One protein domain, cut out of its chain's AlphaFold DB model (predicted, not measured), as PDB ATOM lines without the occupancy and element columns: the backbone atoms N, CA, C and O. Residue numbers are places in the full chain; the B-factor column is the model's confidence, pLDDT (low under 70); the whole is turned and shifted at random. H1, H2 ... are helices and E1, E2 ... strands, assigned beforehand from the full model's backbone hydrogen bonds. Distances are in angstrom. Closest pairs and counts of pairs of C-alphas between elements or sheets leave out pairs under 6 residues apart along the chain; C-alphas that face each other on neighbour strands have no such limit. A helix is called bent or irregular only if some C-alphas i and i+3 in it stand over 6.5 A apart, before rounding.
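This is residues 5 to 113 of the 114 residues of the protein "Membrane protein" of Plasmodium falciparum RAJ116 (UniProt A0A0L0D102). A small three-stranded sheet, E3, E5 and E4, has the short helix H2 over one face and the longer helix H3 over the other. Away from this body, toward one end of the longest axis, lies a second part made of the little hairpin E1 and E2 with helix H1, while residues 100 to 103 of a long loop lie toward the other end. The printed part has 109 residues with three named helices and five named strands, in the order E1 E2 H1 E3 H2 E4 H3 E5; its class is mixed, helices and strands. Both sheets are antiparallel, the larger in the order E3 E5 E4. The whole is compact by its radius of gyration of the C-alphas, 14.4 A, yet only just elongated in outline, with spans of 50 by 26 by 25 A.

E3, residues 49 to 56, is 17.1 A long from first to last C-alpha and begins at C-alpha 49, (98.488, 98.429, 145.883). E5, residues 106 to 112, is 19.6 A long and ends at C-alpha 112, (100.114, 96.838, 151.968). E4, residues 69 to 71, measures 7.0 A. H2, residues 58 to 63, measures 8.8 A, and H3, residues 74 to 87, 18.6 A. H3 is irregular, with C-alphas 79 and 82 standing 7.7 A apart. H1, residues 30 to 40, is 15.3 A long. E1, residues 5 to 7, is 6.2 A long and begins at C-alpha 5, (85.460, 87.848, 133.264); E2, residues 21 to 24, is 10.0 A long.

In the larger sheet E5 is the inner strand, antiparallel to E3 at 159 degrees, with N 50 and O 110 at 2.8 A, and to E4 at 144 degrees, with N 111 and O 70 at 2.8 A. E3, H2 and E4 form a split strand-helix-strand unit, two strands running the same way with E5 between them, and its crossover is right-handed. H2 and H3 lie on opposite faces, giving three layers, helices on both faces of a sheet. H2 has a height over the sheet of 6.1 A; its closest C-alpha pair with E5 is Ala 61 and Gly 108, 4.6 A. H3 has a height of 9.9 A; its closest C-alpha pair with E3 is Ile 49 and Val 81, 7.1 A. H1 is not on this sheet and is apart from H2 and H3. The hairpin E1 and E2 is antiparallel at 147 degrees, with N 6 and O 22 at 3.2 A. The closest C-alphas of E1 and H1 are those of Ile 6 and Ile 33, 6.9 A. Each O i to N i+4 pair is within hydrogen-bond range in H1 and H2, and 8 of 10 in H3.

The C-alphas farthest apart are those of Asn 25 and Ser 101, 51.0 A. The printed part has no cut. The links E1 to E2 and H3 to E5 are long; in the first, residues 10 to 11 pair antiparallel with residues 16 to 17. The mean pLDDT of the printed part is 79.1, and it is under 70 at residues 5 to 20 and 100 to 103.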
ATOM      1  N   SER A   5      84.662  86.681 133.626       39.12
ATOM      2  CA  SER A   5      85.460  87.848 133.264       39.12
ATOM      3  C   SER A   5      86.379  88.179 134.434       39.12
ATOM      4  O   SER A   5      85.891  88.480 135.524       39.12
ATOM      5  N   ILE A   6      87.695  88.096 134.222       48.47
ATOM      6  CA  ILE A   6      88.664  88.634 135.181       48.47
ATOM      7  C   ILE A   6      88.785  90.120 134.890       48.47
ATOM      8  O   ILE A   6      89.138  90.509 133.776       48.47
ATOM      9  N   TYR A   7      88.503  90.930 135.900       49.50
ATOM     10  CA  TYR A   7      88.754  92.356 135.867       49.50
ATOM     11  C   TYR A   7      89.886  92.659 136.846       49.50
ATOM     12  O   TYR A   7      89.801  92.286 138.017       49.50
ATOM     13  N   VAL A   8      90.922  93.365 136.396       49.78
ATOM     14  CA  VAL A   8      91.822  94.064 137.321       49.78
ATOM     15  C   VAL A   8      91.065  95.308 137.787       49.78
ATOM     16  O   VAL A   8      91.148  96.365 137.171       49.78
ATOM     17  N   LEU A   9      90.218  95.146 138.807       48.22
ATOM     18  CA  LEU A   9      89.449  96.245 139.391       48.22
ATOM     19  C   LEU A   9      90.308  96.946 140.430       48.22
ATOM     20  O   LEU A   9      90.492  96.447 141.537       48.22
ATOM     21  N   LEU A  10      90.769  98.142 140.095       49.44
ATOM     22  CA  LEU A  10      91.163  99.104 141.111       49.44
ATOM     23  C   LEU A  10      89.871  99.770 141.593       49.44
ATOM     24  O   LEU A  10      89.358 100.695 140.963       49.44
ATOM     25  N   PHE A  11      89.280  99.215 142.652       40.47
ATOM     26  CA  PHE A  11      88.063  99.758 143.252       40.47
ATOM     27  C   PHE A  11      88.375 101.085 143.935       40.47
ATOM     28  O   PHE A  11      89.027 101.107 144.974       40.47
ATOM     29  N   THR A  12      87.833 102.173 143.392       44.34
ATOM     30  CA  THR A  12      87.651 103.422 144.136       44.34
ATOM     31  C   THR A  12      86.166 103.751 144.201       44.34
ATOM     32  O   THR A  12      85.421 103.366 143.296       44.34
ATOM     33  N   PRO A  13      85.694 104.461 145.240       42.22
ATOM     34  CA  PRO A  13      84.264 104.701 145.441       42.22
ATOM     35  C   PRO A  13      83.582 105.515 144.325       42.22
ATOM     36  O   PRO A  13      82.358 105.590 144.319       42.22
ATOM     37  N   ASN A  14      84.326 106.100 143.373       41.59
ATOM     38  CA  ASN A  14      83.762 106.936 142.303       41.59
ATOM     39  C   ASN A  14      84.347 106.704 140.893       41.59
ATOM     40  O   ASN A  14      83.848 107.304 139.943       41.59
ATOM     41  N   ILE A  15      85.375 105.861 140.723       49.88
ATOM     42  CA  ILE A  15      86.023 105.602 139.425       49.88
ATOM     43  C   ILE A  15      86.286 104.099 139.257       49.88
ATOM     44  O   ILE A  15      86.903 103.462 140.112       49.88
ATOM     45  N   TYR A  16      85.851 103.562 138.114       55.16
ATOM     46  CA  TYR A  16      86.184 102.217 137.653       55.16
ATOM     47  C   TYR A  16      87.272 102.320 136.582       55.16
ATOM     48  O   TYR A  16      86.999 102.749 135.461       55.16
ATOM     49  N   LEU A  17      88.506 101.950 136.930       57.56
ATOM     50  CA  LEU A  17      89.581 101.799 135.951       57.56
ATOM     51  C   LEU A  17      89.507 100.393 135.350       57.56
ATOM     52  O   LEU A  17      89.587  99.402 136.074       57.56
ATOM     53  N   PHE A  18      89.349 100.327 134.029       60.22
ATOM     54  CA  PHE A  18      89.436  99.094 133.253       60.22
ATOM     55  C   PHE A  18      90.627  99.201 132.313       60.22
ATOM     56  O   PHE A  18      90.721 100.158 131.550       60.22
ATOM     57  N   ASP A  19      91.511  98.214 132.370       63.50
ATOM     58  CA  ASP A  19      92.656  98.112 131.466       63.50
ATOM     59  C   ASP A  19      92.461  96.924 130.517       63.50
ATOM     60  O   ASP A  19      92.071  97.093 129.362       63.50
ATOM     61  N   GLU A  20      92.578  95.698 131.030       68.25
ATOM     62  CA  GLU A  20      92.447  94.476 130.233       68.25
ATOM     63  C   GLU A  20      91.229  93.642 130.668       68.25
ATOM     64  O   GLU A  20      91.081  93.288 131.840       68.25
ATOM     65  N   LEU A  21      90.369  93.280 129.707       72.69
ATOM     66  CA  LEU A  21      89.281  92.317 129.895       72.69
ATOM     67  C   LEU A  21      89.669  90.974 129.275       72.69
ATOM     68  O   LEU A  21      89.765  90.851 128.053       72.69
ATOM     69  N   LYS A  22      89.818  89.944 130.114       73.19
ATOM     70  CA  LYS A  22      90.029  88.561 129.667       73.19
ATOM     71  C   LYS A  22      88.790  87.719 129.975       73.19
ATOM     72  O   LYS A  22      88.295  87.711 131.103       73.19
ATOM     73  N   ILE A  23      88.282  87.022 128.958       78.19
ATOM     74  CA  ILE A  23      87.100  86.154 129.053       78.19
ATOM     75  C   ILE A  23      87.557  84.703 128.950       78.19
ATOM     76  O   ILE A  23      88.177  84.315 127.960       78.19
ATOM     77  N   TYR A  24      87.212  83.900 129.954       74.69
ATOM     78  CA  TYR A  24      87.554  82.482 129.998       74.69
ATOM     79  C   TYR A  24      86.307  81.620 129.816       74.69
ATOM     80  O   TYR A  24      85.263  81.855 130.428       74.69
ATOM     81  N   ASN A  25      86.449  80.569 129.006       80.50
ATOM     82  CA  ASN A  25      85.420  79.547 128.792       80.50
ATOM     83  C   ASN A  25      85.517  78.383 129.801       80.50
ATOM     84  O   ASN A  25      84.857  77.359 129.632       80.50
ATOM     85  N   LEU A  26      86.350  78.527 130.835       81.38
ATOM     86  CA  LEU A  26      86.591  77.544 131.890       81.38
ATOM     87  C   LEU A  26      86.505  78.207 133.269       81.38
ATOM     88  O   LEU A  26      86.701  79.415 133.396       81.38
ATOM     89  N   SER A  27      86.211  77.411 134.299       78.75
ATOM     90  CA  SER A  27      86.239  77.893 135.681       78.75
ATOM     91  C   SER A  27      87.684  78.085 136.120       78.75
ATOM     92  O   SER A  27      88.430  77.115 136.213       78.75
ATOM     93  N   ILE A  28      88.060  79.325 136.394       78.94
ATOM     94  CA  ILE A  28      89.393  79.714 136.862       78.94
ATOM     95  C   ILE A  28      89.420  79.801 138.394       78.94
ATOM     96  O   ILE A  28      88.436  80.213 139.013       78.94
ATOM     97  N   GLY A  29      90.529  79.381 139.002       78.88
ATOM     98  CA  GLY A  29      90.766  79.503 140.445       78.88
ATOM     99  C   GLY A  29      91.352  80.864 140.836       78.88
ATOM    100  O   GLY A  29      91.823  81.609 139.978       78.88
ATOM    101  N   THR A  30      91.365  81.171 142.135       79.31
ATOM    102  CA  THR A  30      91.945  82.413 142.689       79.31
ATOM    103  C   THR A  30      93.417  82.580 142.332       79.31
ATOM    104  O   THR A  30      93.820  83.659 141.911       79.31
ATOM    105  N   ASP A  31      94.192  81.502 142.404       81.38
ATOM    106  CA  ASP A  31      95.638  81.536 142.161       81.38
ATOM    107  C   ASP A  31      95.939  81.858 140.694       81.38
ATOM    108  O   ASP A  31      96.860  82.604 140.368       81.38
ATOM    109  N   GLN A  32      95.104  81.340 139.788       81.44
ATOM    110  CA  GLN A  32      95.209  81.632 138.364       81.44
ATOM    111  C   GLN A  32      94.818  83.085 138.071       81.44
ATOM    112  O   GLN A  32      95.478  83.739 137.269       81.44
ATOM    113  N   ILE A  33      93.798  83.611 138.758       79.25
ATOM    114  CA  ILE A  33      93.420  85.028 138.669       79.25
ATOM    115  C   ILE A  33      94.568  85.926 139.136       79.25
ATOM    116  O   ILE A  33      94.913  86.878 138.438       79.25
ATOM    117  N   GLN A  34      95.178  85.621 140.282       78.31
ATOM    118  CA  GLN A  34      96.302  86.390 140.818       78.31
ATOM    119  C   GLN A  34      97.528  86.319 139.908       78.31
ATOM    120  O   GLN A  34      98.144  87.347 139.645       78.31
ATOM    121  N   SER A  35      97.843  85.140 139.364       82.56
ATOM    122  CA  SER A  35      98.953  84.965 138.424       82.56
ATOM    123  C   SER A  35      98.758  85.782 137.143       82.56
ATOM    124  O   SER A  35      99.669  86.496 136.723       82.56
ATOM    125  N   GLU A  36      97.561  85.742 136.555       81.69
ATOM    126  CA  GLU A  36      97.227  86.528 135.363       81.69
ATOM    127  C   GLU A  36      97.244  88.034 135.645       81.69
ATOM    128  O   GLU A  36      97.773  88.807 134.846       81.69
ATOM    129  N   ALA A  37      96.701  88.456 136.789       78.81
ATOM    130  CA  ALA A  37      96.702  89.853 137.199       78.81
ATOM    131  C   ALA A  37      98.126  90.356 137.475       78.81
ATOM    132  O   ALA A  37      98.477  91.445 137.027       78.81
ATOM    133  N   SER A  38      98.971  89.558 138.132       81.25
ATOM    134  CA  SER A  38     100.373  89.902 138.378       81.25
ATOM    135  C   SER A  38     101.149  90.057 137.071       81.25
ATOM    136  O   SER A  38     101.854  91.048 136.885       81.25
ATOM    137  N   ALA A  39     100.959  89.142 136.113       81.75
ATOM    138  CA  ALA A  39     101.569  89.250 134.790       81.75
ATOM    139  C   ALA A  39     101.143  90.542 134.070       81.75
ATOM    140  O   ALA A  39     101.992  91.253 133.524       81.75
ATOM    141  N   SER A  40      99.855  90.897 134.127       80.00
ATOM    142  CA  SER A  40      99.374  92.174 133.596       80.00
ATOM    143  C   SER A  40      99.976  93.363 134.365       80.00
ATOM    144  O   SER A  40     100.349  94.347 133.737       80.00
ATOM    145  N   LEU A  41     100.193  93.273 135.678       79.06
ATOM    146  CA  LEU A  41     100.822  94.314 136.504       79.06
ATOM    147  C   LEU A  41     102.364  94.271 136.506       79.06
ATOM    148  O   LEU A  41     102.997  94.773 137.431       79.06
ATOM    149  N   SER A  42     102.995  93.717 135.462       80.25
ATOM    150  CA  SER A  42     104.465  93.653 135.330       80.25
ATOM    151  C   SER A  42     105.161  92.885 136.466       80.25
ATOM    152  O   SER A  42     106.256  93.246 136.891       80.25
ATOM    153  N   GLY A  43     104.523  91.826 136.966       79.94
ATOM    154  CA  GLY A  43     105.022  90.984 138.055       79.94
ATOM    155  C   GLY A  43     104.774  91.550 139.454       79.94
ATOM    156  O   GLY A  43     105.225  90.958 140.430       79.94
ATOM    157  N   ILE A  44     104.065  92.678 139.572       82.69
ATOM    158  CA  ILE A  44     103.634  93.208 140.867       82.69
ATOM    159  C   ILE A  44     102.461  92.376 141.379       82.69
ATOM    160  O   ILE A  44     101.530  92.059 140.639       82.69
ATOM    161  N   GLU A  45     102.522  92.003 142.651       83.31
ATOM    162  CA  GLU A  45     101.438  91.299 143.324       83.31
ATOM    163  C   GLU A  45     100.176  92.188 143.340       83.31
ATOM    164  O   GLU A  45     100.251  93.323 143.816       83.31
ATOM    165  N   PRO A  46      99.012  91.727 142.842       78.69
ATOM    166  CA  PRO A  46      97.806  92.554 142.759       78.69
ATOM    167  C   PRO A  46      97.337  93.118 144.103       78.69
ATOM    168  O   PRO A  46      96.723  94.179 144.138       78.69
ATOM    169  N   SER A  47      97.636  92.427 145.206       82.38
ATOM    170  CA  SER A  47      97.311  92.884 146.561       82.38
ATOM    171  C   SER A  47      98.275  93.947 147.114       82.38
ATOM    172  O   SER A  47      97.985  94.542 148.148       82.38
ATOM    173  N   PHE A  48      99.378  94.252 146.421       86.06
ATOM    174  CA  PHE A  48     100.389  95.214 146.875       86.06
ATOM    175  C   PHE A  48      99.868  96.658 146.949       86.06
ATOM    176  O   PHE A  48     100.332  97.426 147.789       86.06
ATOM    177  N   ILE A  49      98.920  97.036 146.080       86.19
ATOM    178  CA  ILE A  49      98.488  98.429 145.883       86.19
ATOM    179  C   ILE A  49      96.971  98.543 145.973       86.19
ATOM    180  O   ILE A  49      96.235  97.768 145.367       86.19
ATOM    181  N   TYR A  50      96.514  99.590 146.648       86.88
ATOM    182  CA  TYR A  50      95.125 100.011 146.704       86.88
ATOM    183  C   TYR A  50      95.013 101.501 146.366       86.88
ATOM    184  O   TYR A  50      95.782 102.323 146.858       86.88
ATOM    185  N   PHE A  51      94.052 101.881 145.526       85.94
ATOM    186  CA  PHE A  51      93.791 103.293 145.235       85.94
ATOM    187  C   PHE A  51      92.804 103.824 146.270       85.94
ATOM    188  O   PHE A  51      91.630 103.476 146.238       85.94
ATOM    189  N   GLY A  52      93.278 104.654 147.196       86.31
ATOM    190  CA  GLY A  52      92.440 105.206 148.260       86.31
ATOM    191  C   GLY A  52      91.501 106.288 147.737       86.31
ATOM    192  O   GLY A  52      90.289 106.238 147.942       86.31
ATOM    193  N   CYS A  53      92.053 107.272 147.030       86.94
ATOM    194  CA  CYS A  53      91.285 108.414 146.547       86.94
ATOM    195  C   CYS A  53      91.904 109.053 145.306       86.94
ATOM    196  O   CYS A  53      93.119 109.052 145.116       86.94
ATOM    197  N   PHE A  54      91.043 109.644 144.477       85.62
ATOM    198  CA  PHE A  54      91.426 110.522 143.377       85.62
ATOM    199  C   PHE A  54      91.038 111.951 143.748       85.62
ATOM    200  O   PHE A  54      89.901 112.184 144.150       85.62
ATOM    201  N   HIS A  55      91.961 112.896 143.582       88.25
ATOM    202  CA  HIS A  55      91.760 114.313 143.890       88.25
ATOM    203  C   HIS A  55      91.437 114.586 145.371       88.25
ATOM    204  O   HIS A  55      90.429 115.197 145.717       88.25
ATOM    205  N   CYS A  56      92.311 114.113 146.253       87.44
ATOM    206  CA  CYS A  56      92.216 114.267 147.701       87.44
ATOM    207  C   CYS A  56      93.421 115.027 148.258       87.44
ATOM    208  O   CYS A  56      94.504 115.022 147.670       87.44
ATOM    209  N   ASP A  57      93.222 115.681 149.402       89.75
ATOM    210  CA  ASP A  57      94.309 116.221 150.213       89.75
ATOM    211  C   ASP A  57      94.969 115.114 151.051       89.75
ATOM    212  O   ASP A  57      94.484 113.983 151.134       89.75
ATOM    213  N   MET A  58      96.067 115.460 151.718       88.19
ATOM    214  CA  MET A  58      96.867 114.523 152.500       88.19
ATOM    215  C   MET A  58      96.093 113.837 153.636       88.19
ATOM    216  O   MET A  58      96.214 112.623 153.798       88.19
ATOM    217  N   ASN A  59      95.252 114.563 154.380       89.06
ATOM    218  CA  ASN A  59      94.503 113.966 155.490       89.06
ATOM    219  C   ASN A  59      93.469 112.969 154.966       89.06
ATOM    220  O   ASN A  59      93.339 111.863 155.492       89.06
ATOM    221  N   THR A  60      92.773 113.340 153.890       89.75
ATOM    222  CA  THR A  60      91.818 112.454 153.220       89.75
ATOM    223  C   THR A  60      92.518 111.222 152.640       89.75
ATOM    224  O   THR A  60      91.998 110.115 152.766       89.75
ATOM    225  N   ALA A  61      93.713 111.379 152.063       89.56
ATOM    226  CA  ALA A  61      94.490 110.273 151.510       89.56
ATOM    227  C   ALA A  61      94.893 109.239 152.569       89.56
ATOM    228  O   ALA A  61      94.726 108.046 152.330       89.56
ATOM    229  N   ILE A  62      95.338 109.680 153.750       89.38
ATOM    230  CA  ILE A  62      95.648 108.776 154.871       89.38
ATOM    231  C   ILE A  62      94.406 108.000 155.311       89.38
ATOM    232  O   ILE A  62      94.472 106.790 155.511       89.38
ATOM    233  N   LEU A  63      93.271 108.686 155.453       90.69
ATOM    234  CA  LEU A  63      92.024 108.076 155.923       90.69
ATOM    235  C   LEU A  63      91.365 107.156 154.887       90.69
ATOM    236  O   LEU A  63      90.486 106.374 155.241       90.69
ATOM    237  N   SER A  64      91.767 107.251 153.619       90.12
ATOM    238  CA  SER A  64      91.225 106.430 152.532       90.12
ATOM    239  C   SER A  64      91.874 105.045 152.441       90.12
ATOM    240  O   SER A  64      91.391 104.203 151.684       90.12
ATOM    241  N   CYS A  65      92.959 104.795 153.180       90.38
ATOM    242  CA  CYS A  65      93.612 103.492 153.183       90.38
ATOM    243  C   CYS A  65      92.838 102.481 154.051       90.38
ATOM    244  O   CYS A  65      92.518 102.780 155.202       90.38
ATOM    245  N   PRO A  66      92.513 101.286 153.520       88.88
ATOM    246  CA  PRO A  66      91.841 100.238 154.280       88.88
ATOM    247  C   PRO A  66      92.773  99.609 155.329       88.88
ATOM    248  O   PRO A  66      93.982  99.825 155.322       88.88
ATOM    249  N   ASN A  67      92.211  98.794 156.228       88.00
ATOM    250  CA  ASN A  67      92.994  98.073 157.238       88.00
ATOM    251  C   ASN A  67      94.109  97.236 156.584       88.00
ATOM    252  O   ASN A  67      93.845  96.536 155.605       88.00
ATOM    253  N   ASN A  68      95.309  97.259 157.176       90.50
ATOM    254  CA  ASN A  68      96.551  96.647 156.672       90.50
ATOM    255  C   ASN A  68      97.147  97.328 155.429       90.50
ATOM    256  O   ASN A  68      97.931  96.713 154.706       90.50
ATOM    257  N   TYR A  69      96.757  98.570 155.152       92.50
ATOM    258  CA  TYR A  69      97.398  99.407 154.152       92.50
ATOM    259  C   TYR A  69      97.754 100.762 154.759       92.50
ATOM    260  O   TYR A  69      96.980 101.344 155.522       92.50
ATOM    261  N   HIS A  70      98.878 101.319 154.328       93.00
ATOM    262  CA  HIS A  70      99.292 102.678 154.649       93.00
ATOM    263  C   HIS A  70      99.487 103.495 153.375       93.00
ATOM    264  O   HIS A  70      99.617 102.951 152.281       93.00
ATOM    265  N   LEU A  71      99.506 104.822 153.498       92.50
ATOM    266  CA  LEU A  71      99.815 105.691 152.366       92.50
ATOM    267  C   LEU A  71     101.240 105.398 151.874       92.50
ATOM    268  O   LEU A  71     102.189 105.548 152.647       92.50
ATOM    269  N   CYS A  72     101.378 105.024 150.601       91.62
ATOM    270  CA  CYS A  72     102.644 104.562 150.044       91.62
ATOM    271  C   CYS A  72     103.762 105.584 150.261       91.62
ATOM    272  O   CYS A  72     103.642 106.769 149.926       91.62
ATOM    273  N   ASN A  73     104.896 105.118 150.766       90.81
ATOM    274  CA  ASN A  73     106.091 105.934 150.885       90.81
ATOM    275  C   ASN A  73     106.865 105.996 149.553       90.81
ATOM    276  O   ASN A  73     106.603 105.259 148.601       90.81
ATOM    277  N   LYS A  74     107.871 106.878 149.475       89.44
ATOM    278  CA  LYS A  74     108.674 107.048 148.252       89.44
ATOM    279  C   LYS A  74     109.304 105.742 147.761       89.44
ATOM    280  O   LYS A  74     109.373 105.549 146.552       89.44
ATOM    281  N   MET A  75     109.772 104.866 148.653       90.06
ATOM    282  CA  MET A  75     110.410 103.611 148.242       90.06
ATOM    283  C   MET A  75     109.406 102.679 147.569       90.06
ATOM    284  O   MET A  75     109.677 102.184 146.481       90.06
ATOM    285  N   GLU A  76     108.226 102.498 148.156       92.12
ATOM    286  CA  GLU A  76     107.172 101.645 147.593       92.12
ATOM    287  C   GLU A  76     106.678 102.156 146.243       92.12
ATOM    288  O   GLU A  76     106.436 101.371 145.317       92.12
ATOM    289  N   LEU A  77     106.627 103.486 146.090       90.19
ATOM    290  CA  LEU A  77     106.299 104.094 144.810       90.19
ATOM    291  C   LEU A  77     107.273 103.675 143.702       90.19
ATOM    292  O   LEU A  77     106.840 103.323 142.601       90.19
ATOM    293  N   TYR A  78     108.576 103.670 144.001       89.62
ATOM    294  CA  TYR A  78     109.614 103.230 143.067       89.62
ATOM    295  C   TYR A  78     109.639 101.717 142.844       89.62
ATOM    296  O   TYR A  78     109.946 101.293 141.731       89.62
ATOM    297  N   ILE A  79     109.314 100.916 143.862       87.81
ATOM    298  CA  ILE A  79     109.336  99.449 143.777       87.81
ATOM    299  C   ILE A  79     108.267  98.929 142.811       87.81
ATOM    300  O   ILE A  79     108.546  98.023 142.027       87.81
ATOM    301  N   GLY A  80     107.059  99.503 142.831       85.00
ATOM    302  CA  GLY A  80     105.963  98.968 142.018       85.00
ATOM    303  C   GLY A  80     104.923  99.975 141.557       85.00
ATOM    304  O   GLY A  80     104.451  99.877 140.424       85.00
ATOM    305  N   VAL A  81     104.582 100.970 142.377       88.19
ATOM    306  CA  VAL A  81     103.416 101.824 142.094       88.19
ATOM    307  C   VAL A  81     103.575 102.616 140.802       88.19
ATOM    308  O   VAL A  81     102.634 102.678 140.017       88.19
ATOM    309  N   TYR A  82     104.757 103.162 140.506       89.50
ATOM    310  CA  TYR A  82     104.955 103.885 139.248       89.50
ATOM    311  C   TYR A  82     104.790 103.002 138.005       89.50
ATOM    312  O   TYR A  82     104.355 103.503 136.966       89.50
ATOM    313  N   ASN A  83     105.121 101.708 138.081       87.38
ATOM    314  CA  ASN A  83     104.872 100.779 136.973       87.38
ATOM    315  C   ASN A  83     103.369 100.615 136.745       87.38
ATOM    316  O   ASN A  83     102.906 100.708 135.610       87.38
ATOM    317  N   VAL A  84     102.617 100.450 137.836       84.88
ATOM    318  CA  VAL A  84     101.158 100.337 137.809       84.88
ATOM    319  C   VAL A  84     100.529 101.616 137.258       84.88
ATOM    320  O   VAL A  84      99.797 101.559 136.277       84.88
ATOM    321  N   LEU A  85     100.879 102.789 137.791       85.69
ATOM    322  CA  LEU A  85     100.342 104.071 137.322       85.69
ATOM    323  C   LEU A  85     100.579 104.309 135.831       85.69
ATOM    324  O   LEU A  85      99.655 104.711 135.127       85.69
ATOM    325  N   ARG A  86     101.786 104.012 135.332       85.94
ATOM    326  CA  ARG A  86     102.088 104.118 133.899       85.94
ATOM    327  C   ARG A  86     101.226 103.187 133.060       85.94
ATOM    328  O   ARG A  86     100.766 103.602 132.002       85.94
ATOM    329  N   LYS A  87     100.995 101.956 133.526       82.00
ATOM    330  CA  LYS A  87     100.138 100.999 132.820       82.00
ATOM    331  C   LYS A  87      98.701 101.517 132.693       82.00
ATOM    332  O   LYS A  87      98.137 101.468 131.609       82.00
ATOM    333  N   PHE A  88      98.173 102.139 133.744       78.75
ATOM    334  CA  PHE A  88      96.849 102.772 133.730       78.75
ATOM    335  C   PHE A  88      96.827 104.190 133.127       78.75
ATOM    336  O   PHE A  88      95.795 104.855 133.177       78.75
ATOM    337  N   SER A  89      97.939 104.675 132.555       83.75
ATOM    338  CA  SER A  89      98.072 106.044 132.023       83.75
ATOM    339  C   SER A  89      97.707 107.151 133.029       83.75
ATOM    340  O   SER A  89      97.188 108.202 132.654       83.75
ATOM    341  N   LEU A  90      97.977 106.922 134.316       84.19
ATOM    342  CA  LEU A  90      97.766 107.897 135.385       84.19
ATOM    343  C   LEU A  90      98.992 108.808 135.544       84.19
ATOM    344  O   LEU A  90     100.134 108.368 135.387       84.19
ATOM    345  N   ASP A  91      98.758 110.078 135.885       85.25
ATOM    346  CA  ASP A  91      99.839 111.047 136.087       85.25
ATOM    347  C   ASP A  91     100.610 110.752 137.379       85.25
ATOM    348  O   ASP A  91     100.104 110.902 138.493       85.25
ATOM    349  N   VAL A  92     101.871 110.358 137.211       85.56
ATOM    350  CA  VAL A  92     102.799 110.035 138.300       85.56
ATOM    351  C   VAL A  92     103.213 111.253 139.127       85.56
ATOM    352  O   VAL A  92     103.709 111.083 140.237       85.56
ATOM    353  N   ASN A  93     103.017 112.470 138.614       84.81
ATOM    354  CA  ASN A  93     103.321 113.703 139.344       84.81
ATOM    355  C   ASN A  93     102.179 114.121 140.275       84.81
ATOM    356  O   ASN A  93     102.374 114.961 141.147       84.81
ATOM    357  N   ASN A  94     100.998 113.526 140.102       85.94
ATOM    358  CA  ASN A  94      99.797 113.875 140.841       85.94
ATOM    359  C   ASN A  94      99.558 112.940 142.039       85.94
ATOM    360  O   ASN A  94      98.415 112.652 142.369       85.94
ATOM    361  N   ILE A  95     100.610 112.398 142.659       88.69
ATOM    362  CA  ILE A  95     100.508 111.464 143.793       88.69
ATOM    363  C   ILE A  95     100.709 112.221 145.104       88.69
ATOM    364  O   ILE A  95     101.632 113.026 145.231       88.69
ATOM    365  N   ILE A  96      99.889 111.908 146.105       88.81
ATOM    366  CA  ILE A  96     100.082 112.407 147.465       88.81
ATOM    367  C   ILE A  96     101.169 111.595 148.165       88.81
ATOM    368  O   ILE A  96     101.063 110.378 148.303       88.81
ATOM    369  N   LEU A  97     102.201 112.290 148.640       84.62
ATOM    370  CA  LEU A  97     103.291 111.696 149.402       84.62
ATOM    371  C   LEU A  97     103.105 111.944 150.900       84.62
ATOM    372  O   LEU A  97     102.779 113.064 151.303       84.62
ATOM    373  N   PRO A  98     103.399 110.951 151.756       77.44
ATOM    374  CA  PRO A  98     103.485 111.199 153.185       77.44
ATOM    375  C   PRO A  98     104.584 112.242 153.452       77.44
ATOM    376  O   PRO A  98     105.678 112.173 152.889       77.44
ATOM    377  N   TYR A  99     104.277 113.210 154.319       72.50
ATOM    378  CA  TYR A  99     105.164 114.313 154.721       72.50
ATOM    379  C   TYR A  99     105.498 115.358 153.638       72.50
ATOM    380  O   TYR A  99     106.443 116.128 153.819       72.50
ATOM    381  N   SER A 100     104.747 115.446 152.533       68.94
ATOM    382  CA  SER A 100     104.873 116.598 151.631       68.94
ATOM    383  C   SER A 100     104.256 117.848 152.263       68.94
ATOM    384  O   SER A 100     103.089 117.845 152.644       68.94
ATOM    385  N   SER A 101     105.027 118.931 152.346       58.84
ATOM    386  CA  SER A 101     104.591 120.233 152.874       58.84
ATOM    387  C   SER A 101     103.706 121.041 151.914       58.84
ATOM    388  O   SER A 101     103.272 122.137 152.262       58.84
ATOM    389  N   GLU A 102     103.434 120.523 150.716       62.56
ATOM    390  CA  GLU A 102     102.574 121.171 149.727       62.56
ATOM    391  C   GLU A 102     101.132 120.664 149.842       62.56
ATOM    392  O   GLU A 102     100.871 119.461 149.794       62.56
ATOM    393  N   SER A 103     100.183 121.593 149.981       60.94
ATOM    394  CA  SER A 103      98.744 121.323 149.945       60.94
ATOM    395  C   SER A 103      98.279 121.128 148.498       60.94
ATOM    396  O   SER A 103      97.564 121.965 147.946       60.94
ATOM    397  N   ASN A 104      98.730 120.050 147.867       72.69
ATOM    398  CA  ASN A 104      98.310 119.691 146.520       72.69
ATOM    399  C   ASN A 104      97.196 118.644 146.599       72.69
ATOM    400  O   ASN A 104      97.227 117.757 147.450       72.69
ATOM    401  N   LEU A 105      96.197 118.770 145.726       86.81
ATOM    402  CA  LEU A 105      95.175 117.746 145.530       86.81
ATOM    403  C   LEU A 105      95.719 116.725 144.541       86.81
ATOM    404  O   LEU A 105      96.163 117.109 143.463       86.81
ATOM    405  N   GLY A 106      95.653 115.446 144.893       88.81
ATOM    406  CA  GLY A 106      96.256 114.387 144.097       88.81
ATOM    407  C   GLY A 106      95.628 113.027 144.339       88.81
ATOM    408  O   GLY A 106      94.491 112.917 144.791       88.81
ATOM    409  N   ILE A 107      96.352 111.978 143.983       88.38
ATOM    410  CA  ILE A 107      95.938 110.585 144.085       88.38
ATOM    411  C   ILE A 107      96.570 110.002 145.346       88.38
ATOM    412  O   ILE A 107      97.796 109.953 145.473       88.38
ATOM    413  N   GLY A 108      95.728 109.565 146.276       89.56
ATOM    414  CA  GLY A 108      96.142 108.806 147.449       89.56
ATOM    415  C   GLY A 108      96.267 107.335 147.081       89.56
ATOM    416  O   GLY A 108      95.272 106.699 146.728       89.56
ATOM    417  N   ILE A 109      97.483 106.801 147.155       90.12
ATOM    418  CA  ILE A 109      97.772 105.399 146.858       90.12
ATOM    419  C   ILE A 109      98.255 104.733 148.134       90.12
ATOM    420  O   ILE A 109      99.137 105.253 148.813       90.12
ATOM    421  N   CYS A 110      97.666 103.590 148.442       91.00
ATOM    422  CA  CYS A 110      97.925 102.833 149.645       91.00
ATOM    423  C   CYS A 110      98.680 101.548 149.303       91.00
ATOM    424  O   CYS A 110      98.343 100.860 148.339       91.00
ATOM    425  N   CYS A 111      99.696 101.236 150.091       91.56
ATOM    426  CA  CYS A 111     100.547 100.068 149.956       91.56
ATOM    427  C   CYS A 111     100.278  99.134 151.134       91.56
ATOM    428  O   CYS A 111      99.953  99.600 152.225       91.56
ATOM    429  N   THR A 112     100.339  97.823 150.901       90.94
ATOM    430  CA  THR A 112     100.114  96.838 151.968       90.94
ATOM    431  C   THR A 112     101.171  96.980 153.062       90.94
ATOM    432  O   THR A 112     102.355  97.151 152.775       90.94
ATOM    433  N   ASP A 113     100.749  96.859 154.316       85.88
ATOM    434  CA  ASP A 113     101.657  96.719 155.450       85.88
ATOM    435  C   ASP A 113     102.319  95.335 155.354       85.88
ATOM    436  O   ASP A 113     101.624  94.315 155.393       85.88
TER     437      ASP A 113